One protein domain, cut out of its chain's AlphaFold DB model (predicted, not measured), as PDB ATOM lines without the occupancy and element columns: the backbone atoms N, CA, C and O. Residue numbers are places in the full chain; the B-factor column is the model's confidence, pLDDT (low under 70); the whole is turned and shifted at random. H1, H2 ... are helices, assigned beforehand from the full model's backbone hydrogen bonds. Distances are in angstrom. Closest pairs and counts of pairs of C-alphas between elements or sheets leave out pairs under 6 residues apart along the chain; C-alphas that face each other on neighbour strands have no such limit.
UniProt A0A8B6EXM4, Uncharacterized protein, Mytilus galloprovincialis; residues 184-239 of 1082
ATOM      1  N   ALA A 184     509.738 718.336 501.394       77.25
ATOM      2  CA  ALA A 184     508.441 718.732 501.953       77.25
ATOM      3  C   ALA A 184     508.169 718.086 503.328       77.25
ATOM      4  O   ALA A 184     507.651 718.745 504.225       77.25
ATOM      5  N   LYS A 185     508.628 716.843 503.541       79.88
ATOM      6  CA  LYS A 185     508.586 716.147 504.842       79.88
ATOM      7  C   LYS A 185     509.272 716.938 505.961       79.88
ATOM      8  O   LYS A 185     508.758 717.005 507.074       79.88
ATOM      9  N   ARG A 186     510.422 717.567 505.679       75.12
ATOM     10  CA  ARG A 186     511.173 718.366 506.660       75.12
ATOM     11  C   ARG A 186     510.436 719.665 506.995       75.12
ATOM     12  O   ARG A 186     510.401 720.043 508.163       75.12
ATOM     13  N   TYR A 187     509.774 720.287 506.019       81.75
ATOM     14  CA  TYR A 187     508.884 721.429 506.260       81.75
ATOM     15  C   TYR A 187     507.644 721.046 507.072       81.75
ATOM     16  O   TYR A 187     507.368 721.693 508.080       81.75
ATOM     17  N   LEU A 188     506.969 719.948 506.721       82.69
ATOM     18  CA  LEU A 188     505.861 719.408 507.511       82.69
ATOM     19  C   LEU A 188     506.301 719.107 508.950       82.69
ATOM     20  O   LEU A 188     505.638 719.564 509.870       82.69
ATOM     21  N   SER A 189     507.464 718.479 509.165       81.19
ATOM     22  CA  SER A 189     508.005 718.219 510.513       81.19
ATOM     23  C   SER A 189     508.355 719.470 511.329       81.19
ATOM     24  O   SER A 189     508.523 719.376 512.541       81.19
ATOM     25  N   LEU A 190     508.496 720.633 510.685       81.12
ATOM     26  CA  LEU A 190     508.691 721.922 511.354       81.12
ATOM     27  C   LEU A 190     507.343 722.593 511.646       81.12
ATOM     28  O   LEU A 190     507.163 723.138 512.730       81.12
ATOM     29  N   TRP A 191     506.381 722.507 510.724       82.75
ATOM     30  CA  TRP A 191     505.030 723.035 510.919       82.75
ATOM     31  C   TRP A 191     504.234 722.244 511.960       82.75
ATOM     32  O   TRP A 191     503.618 722.857 512.829       82.75
ATOM     33  N   THR A 192     504.307 720.909 511.966       85.50
ATOM     34  CA  THR A 192     503.596 720.080 512.954       85.50
ATOM     35  C   THR A 192     504.087 720.296 514.382       85.50
ATOM     36  O   THR A 192     503.310 720.053 515.294       85.50
ATOM     37  N   LYS A 193     505.320 720.786 514.603       83.12
ATOM     38  CA  LYS A 193     505.785 721.223 515.939       83.12
ATOM     39  C   LYS A 193     505.037 722.461 516.437       83.12
ATOM     40  O   LYS A 193     504.799 722.586 517.629       83.12
ATOM     41  N   SER A 194     504.676 723.366 515.526       82.69
ATOM     42  CA  SER A 194     503.990 724.632 515.826       82.69
ATOM     43  C   SER A 194     502.460 724.535 515.867       82.69
ATOM     44  O   SER A 194     501.788 725.560 515.931       82.69
ATOM     45  N   TRP A 195     501.896 723.328 515.783       85.94
ATOM     46  CA  TRP A 195     500.455 723.094 515.899       85.94
ATOM     47  C   TRP A 195     500.105 722.577 517.298       85.94
ATOM     48  O   TRP A 195     500.906 721.884 517.922       85.94
ATOM     49  N   ASP A 196     498.885 722.843 517.765       85.19
ATOM     50  CA  ASP A 196     498.338 722.191 518.961       85.19
ATOM     51  C   ASP A 196     497.990 720.727 518.666       85.19
ATOM     52  O   ASP A 196     497.546 720.407 517.560       85.19
ATOM     53  N   ASP A 197     498.061 719.840 519.663       83.75
ATOM     54  CA  ASP A 197     497.645 718.434 519.501       83.75
ATOM     55  C   ASP A 197     496.172 718.286 519.099       83.75
ATOM     56  O   ASP A 197     495.800 717.352 518.392       83.75
ATOM     57  N   ASN A 198     495.331 719.252 519.470       88.50
ATOM     58  CA  ASN A 198     493.933 719.319 519.050       88.50
ATOM     59  C   ASN A 198     493.803 719.605 517.537       88.50
ATOM     60  O   ASN A 198     492.973 719.004 516.854       88.50
ATOM     61  N   VAL A 199     494.648 720.485 516.985       87.75
ATOM     62  CA  VAL A 199     494.697 720.779 515.541       87.75
ATOM     63  C   VAL A 199     495.317 719.607 514.789       87.75
ATOM     64  O   VAL A 199     494.713 719.086 513.853       87.75
ATOM     65  N   LEU A 200     496.478 719.134 515.239       87.00
ATOM     66  CA  LEU A 200     497.187 717.999 514.661       87.00
ATOM     67  C   LEU A 200     496.318 716.730 514.647       87.00
ATOM     68  O   LEU A 200     496.157 716.110 513.598       87.00
ATOM     69  N   GLY A 201     495.671 716.397 515.766       85.06
ATOM     70  CA  GLY A 201     494.743 715.271 515.874       85.06
ATOM     71  C   GLY A 201     493.545 715.381 514.924       85.06
ATOM     72  O   GLY A 201     493.117 714.375 514.362       85.06
ATOM     73  N   LYS A 202     493.037 716.596 514.661       91.69
ATOM     74  CA  LYS A 202     492.001 716.858 513.638       91.69
ATOM     75  C   LYS A 202     492.512 716.728 512.198       91.69
ATOM     76  O   LYS A 202     491.716 716.428 511.313       91.69
ATOM     77  N   VAL A 203     493.799 716.957 511.941       89.44
ATOM     78  CA  VAL A 203     494.417 716.758 510.616       89.44
ATOM     79  C   VAL A 203     494.684 715.267 510.368       89.44
ATOM     80  O   VAL A 203     494.359 714.762 509.293       89.44
ATOM     81  N   ILE A 204     495.184 714.545 511.379       87.25
ATOM     82  CA  ILE A 204     495.389 713.086 511.344       87.25
ATOM     83  C   ILE A 204     494.045 712.356 511.200       87.25
ATOM     84  O   ILE A 204     493.904 711.516 510.314       87.25
ATOM     85  N   SER A 205     493.029 712.693 512.007       88.06
ATOM     86  CA  SER A 205     491.725 712.003 511.983       88.06
ATOM     87  C   SER A 205     490.916 712.230 510.701       88.06
ATOM     88  O   SER A 205     490.057 711.417 510.370       88.06
ATOM     89  N   LYS A 206     491.221 713.294 509.946       92.06
ATOM     90  CA  LYS A 206     490.697 713.535 508.592       92.06
ATOM     91  C   LYS A 206     491.529 712.883 507.479       92.06
ATOM     92  O   LYS A 206     491.177 713.017 506.313       92.06
ATOM     93  N   GLY A 207     492.631 712.208 507.810       89.00
ATOM     94  CA  GLY A 207     493.504 711.540 506.841       89.00
ATOM     95  C   GLY A 207     494.367 712.476 505.987       89.00
ATOM     96  O   GLY A 207     494.988 712.013 505.038       89.00
ATOM     97  N   TYR A 208     494.450 713.773 506.308       87.25
ATOM     98  CA  TYR A 208     495.258 714.733 505.536       87.25
ATOM     99  C   TYR A 208     496.770 714.584 505.760       87.25
ATOM    100  O   TYR A 208     497.561 715.102 504.976       87.25
ATOM    101  N   LEU A 209     497.182 713.904 506.834       87.56
ATOM    102  CA  LEU A 209     498.585 713.721 507.194       87.56
ATOM    103  C   LEU A 209     498.819 712.270 507.640       87.56
ATOM    104  O   LEU A 209     498.678 711.925 508.810       87.56
ATOM    105  N   THR A 210     499.154 711.413 506.675       84.12
ATOM    106  CA  THR A 210     499.326 709.954 506.838       84.12
ATOM    107  C   THR A 210     500.785 709.522 507.034       84.12
ATOM    108  O   THR A 210     501.087 708.327 507.101       84.12
ATOM    109  N   GLU A 211     501.715 710.476 507.119       82.62
ATOM    110  CA  GLU A 211     503.149 710.201 507.203       82.62
ATOM    111  C   GLU A 211     503.558 709.586 508.549       82.62
ATOM    112  O   GLU A 211     503.861 710.289 509.514       82.62
ATOM    113  N   LYS A 212     503.697 708.254 508.573       79.38
ATOM    114  CA  LYS A 212     504.268 707.497 509.704       79.38
ATOM    115  C   LYS A 212     505.661 707.989 510.143       79.38
ATOM    116  O   LYS A 212     506.077 707.690 511.250       79.38
ATOM    117  N   SER A 213     506.375 708.739 509.299       77.44
ATOM    118  CA  SER A 213     507.676 709.356 509.597       77.44
ATOM    119  C   SER A 213     507.622 710.602 510.494       77.44
ATOM    120  O   SER A 213     508.670 711.049 510.949       77.44
ATOM    121  N   LEU A 214     506.443 711.184 510.745       77.44
ATOM    122  CA  LEU A 214     506.288 712.371 511.605       77.44
ATOM    123  C   LEU A 214     505.967 712.014 513.071       77.44
ATOM    124  O   LEU A 214     506.160 712.840 513.969       77.44
ATOM    125  N   PHE A 215     505.538 710.775 513.321       80.56
ATOM    126  CA  PHE A 215     505.093 710.285 514.626       80.56
ATOM    127  C   PHE A 215     505.937 709.106 515.089       80.56
ATOM    128  O   PHE A 215     506.293 708.236 514.298       80.56
ATOM    129  N   TYR A 216     506.197 709.032 516.390       76.06
ATOM    130  CA  TYR A 216     506.667 707.795 516.990       76.06
ATOM    131  C   TYR A 216     505.457 706.878 517.199       76.06
ATOM    132  O   TYR A 216     504.611 707.129 518.059       76.06
ATOM    133  N   TYR A 217     505.341 705.833 516.380       72.88
ATOM    134  CA  TYR A 217     504.256 704.863 516.508       72.88
ATOM    135  C   TYR A 217     504.504 703.974 517.730       72.88
ATOM    136  O   TYR A 217     505.254 703.002 517.654       72.88
ATOM    137  N   ASN A 218     503.886 704.312 518.863       70.25
ATOM    138  CA  ASN A 218     503.918 703.472 520.056       70.25
ATOM    139  C   ASN A 218     503.110 702.183 519.786       70.25
ATOM    140  O   ASN A 218     501.884 702.267 519.668       70.25
ATOM    141  N   PRO A 219     503.745 700.996 519.710       73.19
ATOM    142  CA  PRO A 219     503.053 699.759 519.346       73.19
ATOM    143  C   PRO A 219     502.053 699.295 520.414       73.19
ATOM    144  O   PRO A 219     501.142 698.538 520.096       73.19
ATOM    145  N   LEU A 220     502.196 699.759 521.662       74.56
ATOM    146  CA  LEU A 220     501.285 699.446 522.766       74.56
ATOM    147  C   LEU A 220     500.070 700.386 522.814       74.56
ATOM    148  O   LEU A 220     499.043 700.028 523.378       74.56
ATOM    149  N   ASN A 221     500.180 701.589 522.240       71.62
ATOM    150  CA  ASN A 221     499.136 702.617 522.262       71.62
ATOM    151  C   ASN A 221     499.055 703.339 520.899       71.62
ATOM    152  O   ASN A 221     499.459 704.499 520.793       71.62
ATOM    153  N   PRO A 222     498.499 702.698 519.851       66.38
ATOM    154  CA  PRO A 222     498.503 703.225 518.478       66.38
ATOM    155  C   PRO A 222     497.664 704.504 518.280       66.38
ATOM    156  O   PRO A 222     497.767 705.160 517.240       66.38
ATOM    157  N   HIS A 223     496.846 704.867 519.273       66.31
ATOM    158  CA  HIS A 223     496.099 706.125 519.323       66.31
ATOM    159  C   HIS A 223     496.907 707.291 519.924       66.31
ATOM    160  O   HIS A 223     496.618 708.443 519.610       66.31
ATOM    161  N   LEU A 224     497.951 707.024 520.724       68.50
ATOM    162  CA  LEU A 224     498.890 708.044 521.210       68.50
ATOM    163  C   LEU A 224     500.042 708.203 520.208       68.50
ATOM    164  O   LEU A 224     501.183 707.805 520.453       68.50
ATOM    165  N   GLN A 225     499.734 708.813 519.065       70.88
ATOM    166  CA  GLN A 225     500.724 709.200 518.057       70.88
ATOM    167  C   GLN A 225     501.514 710.428 518.534       70.88
ATOM    168  O   GLN A 225     501.303 711.543 518.059       70.88
ATOM    169  N   ARG A 226     502.428 710.229 519.496       73.62
ATOM    170  CA  ARG A 226     503.381 711.269 519.913       73.62
ATOM    171  C   ARG A 226     504.208 711.712 518.707       73.62
ATOM    172  O   ARG A 226     504.684 710.883 517.928       73.62
ATOM    173  N   ARG A 227     504.411 713.020 518.551       79.12
ATOM    174  CA  ARG A 227     505.284 713.562 517.501       79.12
ATOM    175  C   ARG A 227     506.713 713.120 517.787       79.12
ATOM    176  O   ARG A 227     507.155 713.164 518.932       79.12
ATOM    177  N   LEU A 228     507.467 712.778 516.743       72.12
ATOM    178  CA  LEU A 228     508.850 712.283 516.856       72.12
ATOM    179  C   LEU A 228     509.834 713.300 517.494       72.12
ATOM    180  O   LEU A 228     511.009 713.005 517.668       72.12
ATOM    181  N   ASN A 229     509.372 714.518 517.792       68.25
ATOM    182  CA  ASN A 229     510.179 715.653 518.233       68.25
ATOM    183  C   ASN A 229     509.676 716.331 519.521       68.25
ATOM    184  O   ASN A 229     510.331 717.267 519.970       68.25
ATOM    185  N   ASP A 230     508.533 715.919 520.081       71.19
ATOM    186  CA  ASP A 230     507.988 716.555 521.294       71.19
ATOM    187  C   ASP A 230     508.582 715.946 522.567       71.19
ATOM    188  O   ASP A 230     508.652 716.601 523.605       71.19
ATOM    189  N   ASP A 231     509.050 714.697 522.488       64.00
ATOM    190  CA  ASP A 231     509.670 713.990 523.606       64.00
ATOM    191  C   ASP A 231     511.137 714.415 523.811       64.00
ATOM    192  O   ASP A 231     512.072 713.619 523.765       64.00
ATOM    193  N   MET A 232     511.322 715.710 524.075       59.41
ATOM    194  CA  MET A 232     512.590 716.331 524.477       59.41
ATOM    195  C   MET A 232     513.118 715.810 525.832       59.41
ATOM    196  O   MET A 232     514.170 716.253 526.285       59.41
ATOM    197  N   SER A 233     512.390 714.896 526.492       68.56
ATOM    198  CA  SER A 233     512.826 714.212 527.713       68.56
ATOM    199  C   SER A 233     513.741 713.016 527.428       68.56
ATOM    200  O   SER A 233     514.541 712.632 528.281       68.56
ATOM    201  N   HIS A 234     513.683 712.461 526.212       60.41
ATOM    202  CA  HIS A 234     514.665 711.485 525.761       60.41
ATOM    203  C   HIS A 234     515.990 712.189 525.464       60.41
ATOM    204  O   HIS A 234     516.055 713.096 524.632       60.41
ATOM    205  N   PHE A 235     517.066 711.733 526.113       63.59
ATOM    206  CA  PHE A 235     518.421 712.163 525.776       63.59
ATOM    207  C   PHE A 235     518.673 711.970 524.270       63.59
ATOM    208  O   PHE A 235     518.354 710.900 523.737       63.59
ATOM    209  N   PRO A 236     519.248 712.965 523.566       70.50
ATOM    210  CA  PRO A 236     519.563 712.816 522.152       70.50
ATOM    211  C   PRO A 236     520.508 711.627 521.976       70.50
ATOM    212  O   PRO A 236     521.502 711.509 522.695       70.50
ATOM    213  N   ALA A 237     520.188 710.740 521.029       62.53
ATOM    214  CA  ALA A 237     521.000 709.557 520.769       62.53
ATOM    215  C   ALA A 237     522.468 709.975 520.554       62.53
ATOM    216  O   ALA A 237     522.709 710.899 519.768       62.53
ATOM    217  N   PRO A 238     523.437 709.340 521.245       64.12
ATOM    218  CA  PRO A 238     524.813 709.819 521.279       64.12
ATOM    219  C   PRO A 238     525.357 709.946 519.860       64.12
ATOM    220  O   PRO A 238     525.229 709.017 519.053       64.12
ATOM    221  N   TYR A 239     525.933 711.113 519.554       64.19
ATOM    222  CA  TYR A 239     526.443 711.423 518.224       64.19
ATOM    223  C   TYR A 239     527.382 710.310 517.764       64.19
ATOM    224  O   TYR A 239     528.447 710.100 518.344       64.19
TER     225      TYR A 239
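This is residues 184 to 239 of the 1082 residues of an uncharacterized protein of Mytilus galloprovincialis (UniProt A0A8B6EXM4). Little regular structure is present: two short helices, H1 then H2, make a V closed by a tight link, and a long stretch without named elements runs from H2 back towards H1. There residues 215 to 227 fold back as a loop, and residues 232 to 239 stick out as a tail. The printed part has 56 residues, 20 of them in the two named helices, with no named strand; the class is all helix. It is only just compact, close to loose, with a radius of gyration of the C-alphas of 11.8 A and spans of 36 by 28 by 17 A.

H1, residues 184 to 194, and H2, residues 197 to 205, are close but not clearly touching; their closest C-alphas, of Thr 192 and Leu 200, are 7.0 A apart. They run opposite ways at a steep tilt of 40 degrees. Residues 215 to 216 pair with residues 226 to 227, antiparallel. Every O i to N i+4 pair is within hydrogen-bond range in H2, and 5 of 7 in H1.

H1 begins at C-alpha 184 (508.441, 718.732, 501.953) and spans 15.7 A. H2 spans 11.5 A and ends at C-alpha 205 (491.725, 712.003, 511.983).

The two C-alphas farthest apart, of Lys 206 and Tyr 239, are 37.1 A apart. The printed part has no cut. Confidence is under 70 at 12 residues, among them 231 to 235 and 237 to 239.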